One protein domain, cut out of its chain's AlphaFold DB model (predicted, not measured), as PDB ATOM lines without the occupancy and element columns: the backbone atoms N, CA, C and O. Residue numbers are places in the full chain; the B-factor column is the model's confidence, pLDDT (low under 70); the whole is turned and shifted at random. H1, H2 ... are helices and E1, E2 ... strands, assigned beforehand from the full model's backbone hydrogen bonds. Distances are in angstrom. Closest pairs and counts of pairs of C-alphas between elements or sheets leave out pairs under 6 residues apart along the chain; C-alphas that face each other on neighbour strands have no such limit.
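What this domain is: This is residues 2 to 99 of the 166 residues of an uncharacterized protein of hydrothermal vent metagenome (UniProt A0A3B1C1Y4). A strongly twisted sheet of six strands has three short helices, H1, H2 and H3, spread over one face in two layers, and its other face is bare. The turn of the E2 and E3 hairpin lies at one end of the longest axis, H2 at the other. The printed part has 98 residues, with H1 E1 E2 E3 H2 E4 E5 H3 E6 along it; the sheet's order is E4 E5 E1 E2 E3 E6, all antiparallel, and the class is mixed. It is compact, with a radius of gyration of the C-alphas of 13.2 A and spans of 39 by 27 by 22 A.

Where its parts are: Find C-alpha 6 at (-18.793, 20.395, -134.579); from there H1 runs to residue 13. Next come E1, residues 18 to 23, 16.0 A, and E2, residues 29 to 40, 27.8 A, which bends by 75 degrees at residue 37. E3, residues 43 to 51, is 24.1 A long; H2, residues 55 to 63, is 12.3 A. Then follow E4, residues 67 to 70, E5, residues 76 to 79, H3, residues 82 to 88, and E6, residues 93 to 99, 17.0 A, ending at (-33.642, 10.393, -129.131).

How they stand to each other: E1, E2 and E3 form a meander, each strand the antiparallel neighbour of the one before: look for N 20 and O 32 at 2.9 A, and N 35 and O 47 at 2.9 A. E6 pairs with E3 at N 48 and O 97, 2.9 A; E5 pairs with E1 at N 78 and O 21, 2.7 A, and with E4, its hairpin partner, at N 69 and O 77, 2.8 A. H1 runs along E2, at 3 degrees on the local plane; their closest C-alphas, Val 6 and Ala 33, are 7.6 A apart. H2 runs across E2, at 88 degrees on the local plane, and H3 across E1, at 86 degrees on the local plane. H2 and H3 are close but not clearly touching, C-alphas 61 and 84 being the closest at 6.4 A. In H1, H2 and H3 every O i to N i+4 pair is within hydrogen-bond range.

The domain as a whole: The C-alphas of Gly 42 and Lys 63, the two farthest apart, are 41.0 A apart. The printed part has no cut, and its links between named elements are tight. In this model pLDDT is under 70 at residues 2 and 41.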
ATOM      1  N   GLY A   2     -17.988  11.691-141.314       54.00
ATOM      2  CA  GLY A   2     -16.608  11.206-141.490       54.00
ATOM      3  C   GLY A   2     -15.514  12.259-141.561       54.00
ATOM      4  O   GLY A   2     -14.344  11.910-141.483       54.00
ATOM      5  N   ARG A   3     -15.902  13.524-141.737       71.94
ATOM      6  CA  ARG A   3     -15.048  14.721-141.634       71.94
ATOM      7  C   ARG A   3     -15.822  15.918-141.069       71.94
ATOM      8  O   ARG A   3     -15.391  17.059-141.182       71.94
ATOM      9  N   THR A   4     -17.023  15.675-140.542       90.44
ATOM     10  CA  THR A   4     -17.874  16.745-140.026       90.44
ATOM     11  C   THR A   4     -17.349  17.124-138.657       90.44
ATOM     12  O   THR A   4     -17.425  16.327-137.728       90.44
ATOM     13  N   ILE A   5     -16.814  18.333-138.550       96.00
ATOM     14  CA  ILE A   5     -16.472  18.928-137.263       96.00
ATOM     15  C   ILE A   5     -17.700  19.590-136.640       96.00
ATOM     16  O   ILE A   5     -18.638  19.968-137.356       96.00
ATOM     17  N   VAL A   6     -17.677  19.788-135.324       96.94
ATOM     18  CA  VAL A   6     -18.793  20.395-134.579       96.94
ATOM     19  C   VAL A   6     -19.201  21.750-135.154       96.94
ATOM     20  O   VAL A   6     -20.385  21.988-135.366       96.94
ATOM     21  N   ASN A   7     -18.243  22.610-135.504       96.88
ATOM     22  CA  ASN A   7     -18.527  23.932-136.073       96.88
ATOM     23  C   ASN A   7     -19.327  23.867-137.392       96.88
ATOM     24  O   ASN A   7     -20.166  24.722-137.672       96.88
ATOM     25  N   SER A   8     -19.102  22.837-138.212       96.06
ATOM     26  CA  SER A   8     -19.873  22.626-139.443       96.06
ATOM     27  C   SER A   8     -21.289  22.133-139.144       96.06
ATOM     28  O   SER A   8     -22.237  22.576-139.796       96.06
ATOM     29  N   ALA A   9     -21.448  21.264-138.141       95.06
ATOM     30  CA  ALA A   9     -22.761  20.820-137.676       95.06
ATOM     31  C   ALA A   9     -23.561  21.979-137.059       95.06
ATOM     32  O   ALA A   9     -24.705  22.185-137.449       95.06
ATOM     33  N   MET A  10     -22.933  22.796-136.208       96.31
ATOM     34  CA  MET A  10     -23.507  24.018-135.630       96.31
ATOM     35  C   MET A  10     -24.076  24.937-136.712       96.31
ATOM     36  O   MET A  10     -25.232  25.341-136.629       96.31
ATOM     37  N   ARG A  11     -23.296  25.225-137.763       96.00
ATOM     38  CA  ARG A  11     -23.751  26.056-138.891       96.00
ATOM     39  C   ARG A  11     -24.898  25.426-139.674       96.00
ATOM     40  O   ARG A  11     -25.818  26.129-140.067       96.00
ATOM     41  N   THR A  12     -24.843  24.115-139.901       93.75
ATOM     42  CA  THR A  12     -25.876  23.394-140.664       93.75
ATOM     43  C   THR A  12     -27.199  23.337-139.906       93.75
ATOM     44  O   THR A  12     -28.261  23.481-140.502       93.75
ATOM     45  N   LEU A  13     -27.134  23.128-138.592       92.69
ATOM     46  CA  LEU A  13     -28.302  23.055-137.716       92.69
ATOM     47  C   LEU A  13     -28.787  24.441-137.276       92.69
ATOM     48  O   LEU A  13     -29.920  24.558-136.827       92.69
ATOM     49  N   ASN A  14     -27.950  25.475-137.421       95.19
ATOM     50  CA  ASN A  14     -28.145  26.806-136.847       95.19
ATOM     51  C   ASN A  14     -28.386  26.752-135.325       95.19
ATOM     52  O   ASN A  14     -29.307  27.373-134.797       95.19
ATOM     53  N   MET A  15     -27.582  25.944-134.628       95.12
ATOM     54  CA  MET A  15     -27.717  25.677-133.194       95.12
ATOM     55  C   MET A  15     -26.346  25.581-132.545       95.12
ATOM     56  O   MET A  15     -25.534  24.752-132.952       95.12
ATOM     57  N   GLU A  16     -26.111  26.399-131.523       96.25
ATOM     58  CA  GLU A  16     -24.906  26.333-130.699       96.25
ATOM     59  C   GLU A  16     -25.014  25.167-129.704       96.25
ATOM     60  O   GLU A  16     -25.974  25.120-128.931       96.25
ATOM     61  N   PRO A  17     -24.086  24.193-129.732       97.69
ATOM     62  CA  PRO A  17     -24.157  23.055-128.832       97.69
ATOM     63  C   PRO A  17     -23.602  23.384-127.445       97.69
ATOM     64  O   PRO A  17     -22.589  24.074-127.303       97.69
ATOM     65  N   GLU A  18     -24.180  22.766-126.419       97.44
ATOM     66  CA  GLU A  18     -23.486  22.599-125.143       97.44
ATOM     67  C   GLU A  18     -22.471  21.465-125.280       97.44
ATOM     68  O   GLU A  18     -22.847  20.335-125.582       97.44
ATOM     69  N   ILE A  19     -21.188  21.738-125.038       98.06
ATOM     70  CA  ILE A  19     -20.143  20.710-125.094       98.06
ATOM     71  C   ILE A  19     -19.660  20.397-123.684       98.06
ATOM     72  O   ILE A  19     -19.316  21.299-122.916       98.06
ATOM     73  N   SER A  20     -19.646  19.119-123.320       97.56
ATOM     74  CA  SER A  20     -19.230  18.657-121.995       97.56
ATOM     75  C   SER A  20     -18.509  17.320-122.078       97.56
ATOM     76  O   SER A  20     -18.787  16.502-122.955       97.56
ATOM     77  N   VAL A  21     -17.588  17.099-121.143       97.31
ATOM     78  CA  VAL A  21     -17.002  15.773-120.930       97.31
ATOM     79  C   VAL A  21     -17.884  15.019-119.942       97.31
ATOM     80  O   VAL A  21     -18.286  15.582-118.926       97.31
ATOM     81  N   PHE A  22     -18.173  13.755-120.216       95.31
ATOM     82  CA  PHE A  22     -18.840  12.860-119.280       95.31
ATOM     83  C   PHE A  22     -17.866  11.784-118.831       95.31
ATOM     84  O   PHE A  22     -17.151  11.205-119.643       95.31
ATOM     85  N   LYS A  23     -17.842  11.522-117.529       93.38
ATOM     86  CA  LYS A  23     -17.083  10.429-116.925       93.38
ATOM     87  C   LYS A  23     -18.067   9.409-116.369       93.38
ATOM     88  O   LYS A  23     -18.816   9.737-115.445       93.38
ATOM     89  N   SER A  24     -18.097   8.207-116.939       89.75
ATOM     90  CA  SER A  24     -18.954   7.122-116.451       89.75
ATOM     91  C   SER A  24     -18.491   6.624-115.079       89.75
ATOM     92  O   SER A  24     -17.393   6.950-114.612       89.75
ATOM     93  N   ARG A  25     -19.311   5.792-114.424       84.94
ATOM     94  CA  ARG A  25     -18.938   5.163-113.145       84.94
ATOM     95  C   ARG A  25     -17.735   4.233-113.290       84.94
ATOM     96  O   ARG A  25     -16.924   4.152-112.375       84.94
ATOM     97  N   ALA A  26     -17.596   3.594-114.451       83.38
ATOM     98  CA  ALA A  26     -16.434   2.785-114.810       83.38
ATOM     99  C   ALA A  26     -15.162   3.613-115.096       83.38
ATOM    100  O   ALA A  26     -14.095   3.043-115.313       83.38
ATOM    101  N   GLY A  27     -15.248   4.950-115.094       83.56
ATOM    102  CA  GLY A  27     -14.114   5.842-115.341       83.56
ATOM    103  C   GLY A  27     -13.830   6.116-116.819       83.56
ATOM    104  O   GLY A  27     -12.816   6.739-117.130       83.56
ATOM    105  N   THR A  28     -14.717   5.696-117.723       87.88
ATOM    106  CA  THR A  28     -14.612   5.988-119.158       87.88
ATOM    107  C   THR A  28     -15.026   7.428-119.426       87.88
ATOM    108  O   THR A  28     -16.042   7.891-118.909       87.88
ATOM    109  N   PHE A  29     -14.254   8.127-120.257       91.75
ATOM    110  CA  PHE A  29     -14.549   9.495-120.662       91.75
ATOM    111  C   PHE A  29     -15.162   9.545-122.060       91.75
ATOM    112  O   PHE A  29     -14.635   8.940-122.994       91.75
ATOM    113  N   THR A  30     -16.222  10.331-122.216       93.88
ATOM    114  CA  THR A  30     -16.764  10.738-123.516       93.88
ATOM    115  C   THR A  30     -16.772  12.257-123.611       93.88
ATOM    116  O   THR A  30     -16.906  12.961-122.610       93.88
ATOM    117  N   LEU A  31     -16.604  12.783-124.822       97.56
ATOM    118  CA  LEU A  31     -16.818  14.194-125.116       97.56
ATOM    119  C   LEU A  31     -18.069  14.311-125.983       97.56
ATOM    120  O   LEU A  31     -18.133  13.714-127.060       97.56
ATOM    121  N   GLU A  32     -19.048  15.070-125.508       97.25
ATOM    122  CA  GLU A  32     -20.367  15.156-126.128       97.25
ATOM    123  C   GLU A  32     -20.744  16.604-126.422       97.25
ATOM    124  O   GLU A  32     -20.560  17.487-125.583       97.25
ATOM    125  N   ALA A  33     -21.298  16.834-127.612       98.00
ATOM    126  CA  ALA A  33     -21.940  18.076-128.016       98.00
ATOM    127  C   ALA A  33     -23.462  17.868-128.075       98.00
ATOM    128  O   ALA A  33     -23.978  17.170-128.948       98.00
ATOM    129  N   TYR A  34     -24.180  18.477-127.140       97.38
ATOM    130  CA  TYR A  34     -25.634  18.467-127.052       97.38
ATOM    131  C   TYR A  34     -26.216  19.621-127.870       97.38
ATOM    132  O   TYR A  34     -26.040  20.788-127.524       97.38
ATOM    133  N   PHE A  35     -26.942  19.298-128.941       96.81
ATOM    134  CA  PHE A  35     -27.599  20.281-129.808       96.81
ATOM    135  C   PHE A  35     -29.049  20.562-129.399       96.81
ATOM    136  O   PHE A  35     -29.720  21.360-130.040       96.81
ATOM    137  N   GLY A  36     -29.574  19.923-128.352       94.31
ATOM    138  CA  GLY A  36     -30.967  20.113-127.956       94.31
ATOM    139  C   GLY A  36     -31.966  19.450-128.900       94.31
ATOM    140  O   GLY A  36     -31.682  18.424-129.517       94.31
ATOM    141  N   LYS A  37     -33.183  20.007-128.952       94.75
ATOM    142  CA  LYS A  37     -34.272  19.463-129.768       94.75
ATOM    143  C   LYS A  37     -34.129  19.911-131.217       94.75
ATOM    144  O   LYS A  37     -34.265  21.092-131.515       94.75
ATOM    145  N   VAL A  38     -33.958  18.948-132.112       93.19
ATOM    146  CA  VAL A  38     -33.954  19.148-133.562       93.19
ATOM    147  C   VAL A  38     -35.187  18.498-134.174       93.19
ATOM    148  O   VAL A  38     -35.705  17.504-133.654       93.19
ATOM    149  N   ARG A  39     -35.650  19.033-135.306       88.38
ATOM    150  CA  ARG A  39     -36.624  18.342-136.147       88.38
ATOM    151  C   ARG A  39     -35.881  17.616-137.255       88.38
ATOM    152  O   ARG A  39     -35.341  18.245-138.159       88.38
ATOM    153  N   MET A  40     -35.872  16.293-137.195       78.00
ATOM    154  CA  MET A  40     -35.269  15.449-138.215       78.00
ATOM    155  C   MET A  40     -36.264  14.387-138.626       78.00
ATOM    156  O   MET A  40     -36.978  13.819-137.798       78.00
ATOM    157  N   ALA A  41     -36.292  14.078-139.923       69.38
ATOM    158  CA  ALA A  41     -37.008  12.897-140.383       69.38
ATOM    159  C   ALA A  41     -38.530  12.913-140.059       69.38
ATOM    160  O   ALA A  41     -39.163  11.867-139.971       69.38
ATOM    161  N   GLY A  42     -39.128  14.100-139.904       77.44
ATOM    162  CA  GLY A  42     -40.550  14.285-139.575       77.44
ATOM    163  C   GLY A  42     -40.868  14.326-138.076       77.44
ATOM    164  O   GLY A  42     -41.941  14.804-137.704       77.44
ATOM    165  N   PHE A  43     -39.920  13.942-137.219       82.50
ATOM    166  CA  PHE A  43     -40.079  13.924-135.767       82.50
ATOM    167  C   PHE A  43     -39.204  14.985-135.106       82.50
ATOM    168  O   PHE A  43     -38.192  15.416-135.653       82.50
ATOM    169  N   THR A  44     -39.605  15.401-133.911       91.00
ATOM    170  CA  THR A  44     -38.747  16.184-133.023       91.00
ATOM    171  C   THR A  44     -38.033  15.233-132.078       91.00
ATOM    172  O   THR A  44     -38.656  14.320-131.530       91.00
ATOM    173  N   GLY A  45     -36.754  15.463-131.826       93.00
ATOM    174  CA  GLY A  45     -35.964  14.643-130.918       93.00
ATOM    175  C   GLY A  45     -34.717  15.364-130.450       93.00
ATOM    176  O   GLY A  45     -34.325  16.384-131.012       93.00
ATOM    177  N   THR A  46     -34.126  14.847-129.387       95.06
ATOM    178  CA  THR A  46     -32.864  15.352-128.854       95.06
ATOM    179  C   THR A  46     -31.714  14.835-129.709       95.06
ATOM    180  O   THR A  46     -31.666  13.637-129.976       95.06
ATOM    181  N   LEU A  47     -30.792  15.713-130.108       96.38
ATOM    182  CA  LEU A  47     -29.584  15.352-130.850       96.38
ATOM    183  C   LEU A  47     -28.325  15.585-130.012       96.38
ATOM    184  O   LEU A  47     -28.108  16.677-129.479       96.38
ATOM    185  N   ILE A  48     -27.482  14.561-129.946       96.44
ATOM    186  CA  ILE A  48     -26.196  14.560-129.249       96.44
ATOM    187  C   ILE A  48     -25.141  14.040-130.222       96.44
ATOM    188  O   ILE A  48     -25.412  13.120-130.989       96.44
ATOM    189  N   ALA A  49     -23.951  14.628-130.212       96.88
ATOM    190  CA  ALA A  49     -22.817  14.170-131.001       96.88
ATOM    191  C   ALA A  49     -21.666  13.745-130.092       96.88
ATOM    192  O   ALA A  49     -21.242  14.529-129.245       96.88
ATOM    193  N   ASN A  50     -21.119  12.551-130.307       96.31
ATOM    194  CA  ASN A  50     -19.861  12.141-129.693       96.31
ATOM    195  C   ASN A  50     -18.696  12.661-130.531       96.31
ATOM    196  O   ASN A  50     -18.732  12.625-131.767       96.31
ATOM    197  N   LEU A  51     -17.675  13.173-129.851       96.69
ATOM    198  CA  LEU A  51     -16.534  13.830-130.472       96.69
ATOM    199  C   LEU A  51     -15.264  12.993-130.310       96.69
ATOM    200  O   LEU A  51     -15.047  12.344-129.287       96.69
ATOM    201  N   GLU A  52     -14.399  13.049-131.316       95.12
ATOM    202  CA  GLU A  52     -13.060  12.475-131.256       95.12
ATOM    203  C   GLU A  52     -12.158  13.336-130.365       95.12
ATOM    204  O   GLU A  52     -11.770  14.441-130.746       95.12
ATOM    205  N   ALA A  53     -11.812  12.824-129.182       95.06
ATOM    206  CA  ALA A  53     -10.909  13.484-128.247       95.06
ATOM    207  C   ALA A  53      -9.847  12.503-127.737       95.06
ATOM    208  O   ALA A  53     -10.156  11.387-127.325       95.06
ATOM    209  N   GLY A  54      -8.584  12.928-127.745       94.69
ATOM    210  CA  GLY A  54      -7.488  12.139-127.188       94.69
ATOM    211  C   GLY A  54      -7.448  12.195-125.658       94.69
ATOM    212  O   GLY A  54      -7.811  13.206-125.055       94.69
ATOM    213  N   ASN A  55      -6.914  11.146-125.026       92.75
ATOM    214  CA  ASN A  55      -6.832  11.022-123.563       92.75
ATOM    215  C   ASN A  55      -6.144  12.214-122.880       92.75
ATOM    216  O   ASN A  55      -6.593  12.664-121.830       92.75
ATOM    217  N   MET A  56      -5.081  12.759-123.484       93.75
ATOM    218  CA  MET A  56      -4.394  13.941-122.946       93.75
ATOM    219  C   MET A  56      -5.302  15.174-122.915       93.75
ATOM    220  O   MET A  56      -5.292  15.920-121.940       93.75
ATOM    221  N   TRP A  57      -6.105  15.374-123.962       97.12
ATOM    222  CA  TRP A  57      -7.045  16.488-124.018       97.12
ATOM    223  C   TRP A  57      -8.158  16.312-122.981       97.12
ATOM    224  O   TRP A  57      -8.493  17.262-122.281       97.12
ATOM    225  N   LEU A  58      -8.688  15.091-122.832       96.44
ATOM    226  CA  LEU A  58      -9.727  14.776-121.844       96.44
ATOM    227  C   LEU A  58      -9.239  15.009-120.407       96.44
ATOM    228  O   LEU A  58      -9.956  15.617-119.613       96.44
ATOM    229  N   ALA A  59      -8.008  14.600-120.091       93.69
ATOM    230  CA  ALA A  59      -7.397  14.841-118.784       93.69
ATOM    231  C   ALA A  59      -7.213  16.343-118.500       93.69
ATOM    232  O   ALA A  59      -7.516  16.815-117.402       93.69
ATOM    233  N   GLU A  60      -6.766  17.117-119.492       95.19
ATOM    234  CA  GLU A  60      -6.630  18.569-119.342       95.19
ATOM    235  C   GLU A  60      -7.998  19.256-119.193       95.19
ATOM    236  O   GLU A  60      -8.160  20.159-118.367       95.19
ATOM    237  N   ALA A  61      -9.010  18.798-119.933       95.94
ATOM    238  CA  ALA A  61     -10.382  19.275-119.815       95.94
ATOM    239  C   ALA A  61     -10.988  18.983-118.434       95.94
ATOM    240  O   ALA A  61     -11.636  19.859-117.859       95.94
ATOM    241  N   GLU A  62     -10.732  17.800-117.869       94.44
ATOM    242  CA  GLU A  62     -11.121  17.460-116.497       94.44
ATOM    243  C   GLU A  62     -10.399  18.345-115.474       94.44
ATOM    244  O   GLU A  62     -11.035  18.837-114.540       94.44
ATOM    245  N   LYS A  63      -9.095  18.590-115.641       95.62
ATOM    246  CA  LYS A  63      -8.293  19.416-114.723       95.62
ATOM    247  C   LYS A  63      -8.734  20.880-114.715       95.62
ATOM    248  O   LYS A  63      -8.831  21.487-113.649       95.62
ATOM    249  N   THR A  64      -9.027  21.433-115.887       96.69
ATOM    250  CA  THR A  64      -9.389  22.850-116.086       96.69
ATOM    251  C   THR A  64     -10.901  23.098-116.100       96.69
ATOM    252  O   THR A  64     -11.360  24.159-116.529       96.69
ATOM    253  N   ALA A  65     -11.684  22.122-115.637       95.75
ATOM    254  CA  ALA A  65     -13.135  22.191-115.580       95.75
ATOM    255  C   ALA A  65     -13.634  23.413-114.800       95.75
ATOM    256  O   ALA A  65     -13.187  23.678-113.683       95.75
ATOM    257  N   VAL A  66     -14.630  24.102-115.356       96.94
ATOM    258  CA  VAL A  66     -15.282  25.248-114.698       96.94
ATOM    259  C   VAL A  66     -16.255  24.763-113.628       96.94
ATOM    260  O   VAL A  66     -16.434  25.405-112.596       96.94
ATOM    261  N   LYS A  67     -16.891  23.612-113.869       96.06
ATOM    262  CA  LYS A  67     -17.855  22.996-112.957       96.06
ATOM    263  C   LYS A  67     -17.928  21.489-113.185       96.06
ATOM    264  O   LYS A  67     -17.671  21.008-114.288       96.06
ATOM    265  N   ARG A  68     -18.300  20.757-112.136       95.19
ATOM    266  CA  ARG A  68     -18.627  19.327-112.175       95.19
ATOM    267  C   ARG A  68     -20.035  19.129-111.632       95.19
ATOM    268  O   ARG A  68     -20.389  19.730-110.618       95.19
ATOM    269  N   GLU A  69     -20.827  18.319-112.313       94.75
ATOM    270  CA  GLU A  69     -22.224  18.044-111.983       94.75
ATOM    271  C   GLU A  69     -22.476  16.538-112.041       94.75
ATOM    272  O   GLU A  69     -21.912  15.841-112.882       94.75
ATOM    273  N   ASN A  70     -23.338  16.024-111.167       91.50
ATOM    274  CA  ASN A  70     -23.794  14.642-111.273       91.50
ATOM    275  C   ASN A  70     -24.910  14.573-112.320       91.50
ATOM    276  O   ASN A  70     -25.939  15.236-112.182       91.50
ATOM    277  N   ALA A  71     -24.708  13.777-113.364       84.25
ATOM    278  CA  ALA A  71     -25.729  13.474-114.352       84.25
ATOM    279  C   ALA A  71     -26.736  12.453-113.795       84.25
ATOM    280  O   ALA A  71     -26.446  11.697-112.866       84.25
ATOM    281  N   GLN A  72     -27.933  12.407-114.387       74.81
ATOM    282  CA  GLN A  72     -29.026  11.541-113.921       74.81
ATOM    283  C   GLN A  72     -28.693  10.043-114.007       74.81
ATOM    284  O   GLN A  72     -29.157   9.262-113.185       74.81
ATOM    285  N   ASN A  73     -27.850   9.646-114.962       75.31
ATOM    286  CA  ASN A  73     -27.353   8.274-115.112       75.31
ATOM    287  C   ASN A  73     -26.194   7.940-114.148       75.31
ATOM    288  O   ASN A  73     -25.605   6.867-114.232       75.31
ATOM    289  N   GLY A  74     -25.838   8.854-113.241       81.81
ATOM    290  CA  GLY A  74     -24.729   8.676-112.310       81.81
ATOM    291  C   GLY A  74     -23.344   8.925-112.908       81.81
ATOM    292  O   GLY A  74     -22.364   8.708-112.197       81.81
ATOM    293  N   ALA A  75     -23.248   9.378-114.162       89.25
ATOM    294  CA  ALA A  75     -22.009   9.908-114.718       89.25
ATOM    295  C   ALA A  75     -21.697  11.294-114.127       89.25
ATOM    296  O   ALA A  75     -22.590  12.011-113.674       89.25
ATOM    297  N   MET A  76     -20.434  11.704-114.167       94.62
ATOM    298  CA  MET A  76     -20.038  13.076-113.848       94.62
ATOM    299  C   MET A  76     -19.974  13.896-115.138       94.62
ATOM    300  O   MET A  76     -19.161  13.601-116.012       94.62
ATOM    301  N   LYS A  77     -20.807  14.934-115.245       96.31
ATOM    302  CA  LYS A  77     -20.734  15.953-116.300       96.31
ATOM    303  C   LYS A  77     -19.695  16.999-115.903       96.31
ATOM    304  O   LYS A  77     -19.748  17.575-114.817       96.31
ATOM    305  N   ILE A  78     -18.754  17.255-116.795       96.69
ATOM    306  CA  ILE A  78     -17.654  18.200-116.636       96.69
ATOM    307  C   ILE A  78     -17.881  19.343-117.623       96.69
ATOM    308  O   ILE A  78     -17.853  19.151-118.843       96.69
ATOM    309  N   ILE A  79     -18.096  20.543-117.085       97.31
ATOM    310  CA  ILE A  79     -18.308  21.760-117.868       97.31
ATOM    311  C   ILE A  79     -16.951  22.338-118.274       97.31
ATOM    312  O   ILE A  79     -16.104  22.637-117.425       97.31
ATOM    313  N   LEU A  80     -16.758  22.490-119.585       98.12
ATOM    314  CA  LEU A  80     -15.498  22.915-120.185       98.12
ATOM    315  C   LEU A  80     -15.169  24.382-119.897       98.12
ATOM    316  O   LEU A  80     -16.047  25.243-119.853       98.12
ATOM    317  N   SER A  81     -13.872  24.679-119.787       97.81
ATOM    318  CA  SER A  81     -13.368  26.051-119.888       97.81
ATOM    319  C   SER A  81     -13.641  26.625-121.279       97.81
ATOM    320  O   SER A  81     -13.783  25.887-122.256       97.81
ATOM    321  N   SER A  82     -13.654  27.954-121.409       97.12
ATOM    322  CA  SER A  82     -13.881  28.598-122.712       97.12
ATOM    323  C   SER A  82     -12.802  28.243-123.748       97.12
ATOM    324  O   SER A  82     -13.095  28.152-124.939       97.12
ATOM    325  N   VAL A  83     -11.561  28.003-123.304       97.44
ATOM    326  CA  VAL A  83     -10.453  27.542-124.157       97.44
ATOM    327  C   VAL A  83     -10.743  26.141-124.691       97.44
ATOM    328  O   VAL A  83     -10.700  25.929-125.904       97.44
ATOM    329  N   ASN A  84     -11.115  25.209-123.810       98.00
ATOM    330  CA  ASN A  84     -11.402  23.837-124.218       98.00
ATOM    331  C   ASN A  84     -12.664  23.754-125.071       98.00
ATOM    332  O   ASN A  84     -12.640  23.065-126.085       98.00
ATOM    333  N   TYR A  85     -13.711  24.517-124.745       98.19
ATOM    334  CA  TYR A  85     -14.918  24.614-125.567       98.19
ATOM    335  C   TYR A  85     -14.585  25.024-127.010       98.19
ATOM    336  O   TYR A  85     -14.961  24.332-127.954       98.19
ATOM    337  N   ARG A  86     -13.792  26.092-127.197       97.69
ATOM    338  CA  ARG A  86     -13.361  26.531-128.538       97.69
ATOM    339  C   ARG A  86     -12.547  25.468-129.274       97.69
ATOM    340  O   ARG A  86     -12.710  25.329-130.483       97.69
ATOM    341  N   SER A  87     -11.698  24.714-128.575       97.62
ATOM    342  CA  SER A  87     -10.963  23.606-129.201       97.62
ATOM    343  C   SER A  87     -11.883  22.439-129.589       97.62
ATOM    344  O   SER A  87     -11.754  21.900-130.686       97.62
ATOM    345  N   ALA A  88     -12.871  22.108-128.750       97.88
ATOM    346  CA  ALA A  88     -13.831  21.038-129.001       97.88
ATOM    347  C   ALA A  88     -14.739  21.342-130.202       97.88
ATOM    348  O   ALA A  88     -15.109  20.436-130.946       97.88
ATOM    349  N   MET A  89     -15.016  22.623-130.473       97.88
ATOM    350  CA  MET A  89     -15.734  23.053-131.680       97.88
ATOM    351  C   MET A  89     -15.042  22.641-132.994       97.88
ATOM    352  O   MET A  89     -15.687  22.590-134.046       97.88
ATOM    353  N   LEU A  90     -13.740  22.348-132.958       96.94
ATOM    354  CA  LEU A  90     -12.954  21.911-134.113       96.94
ATOM    355  C   LEU A  90     -12.797  20.385-134.199       96.94
ATOM    356  O   LEU A  90     -12.204  19.899-135.158       96.94
ATOM    357  N   MET A  91     -13.326  19.630-133.233       97.25
ATOM    358  CA  MET A  91     -13.208  18.171-133.207       97.25
ATOM    359  C   MET A  91     -14.181  17.491-134.166       97.25
ATOM    360  O   MET A  91     -15.268  17.999-134.457       97.25
ATOM    361  N   THR A  92     -13.774  16.319-134.650       96.56
ATOM    362  CA  THR A  92     -14.568  15.462-135.534       96.56
ATOM    363  C   THR A  92     -15.703  14.803-134.758       96.56
ATOM    364  O   THR A  92     -15.493  14.278-133.669       96.56
ATOM    365  N   ILE A  93     -16.897  14.781-135.345       96.31
ATOM    366  CA  ILE A  93     -18.026  13.986-134.855       96.31
ATOM    367  C   ILE A  93     -17.823  12.525-135.271       96.31
ATOM    368  O   ILE A  93     -17.709  12.232-136.468       96.31
ATOM    369  N   THR A  94     -17.810  11.618-134.295       94.69
ATOM    370  CA  THR A  94     -17.627  10.170-134.498       94.69
ATOM    371  C   THR A  94     -18.947   9.411-134.515       94.69
ATOM    372  O   THR A  94     -19.093   8.478-135.305       94.69
ATOM    373  N   ALA A  95     -19.915   9.848-133.710       95.06
ATOM    374  CA  ALA A  95     -21.261   9.295-133.660       95.06
ATOM    375  C   ALA A  95     -22.301  10.395-133.410       95.06
ATOM    376  O   ALA A  95     -21.984  11.450-132.853       95.06
ATOM    377  N   LEU A  96     -23.542  10.142-133.815       95.00
ATOM    378  CA  LEU A  96     -24.705  10.941-133.448       95.00
ATOM    379  C   LEU A  96     -25.743  10.063-132.767       95.00
ATOM    380  O   LEU A  96     -26.162   9.053-133.323       95.00
ATOM    381  N   THR A  97     -26.241  10.533-131.637       94.62
ATOM    382  CA  THR A  97     -27.366   9.937-130.931       94.62
ATOM    383  C   THR A  97     -28.581  10.832-131.103       94.62
ATOM    384  O   THR A  97     -28.563  12.012-130.740       94.62
ATOM    385  N   TYR A  98     -29.649  10.272-131.660       93.81
ATOM    386  CA  TYR A  98     -30.941  10.925-131.791       93.81
ATOM    387  C   TYR A  98     -31.980  10.189-130.949       93.81
ATOM    388  O   TYR A  98     -32.209   8.995-131.131       93.81
ATOM    389  N   ILE A  99     -32.615  10.918-130.034       92.06
ATOM    390  CA  ILE A  99     -33.642  10.393-129.131       92.06
ATOM    391  C   ILE A  99     -34.974  11.048-129.511       92.06
ATOM    392  O   ILE A  99     -35.205  12.211-129.146       92.06
TER     393      ILE A  99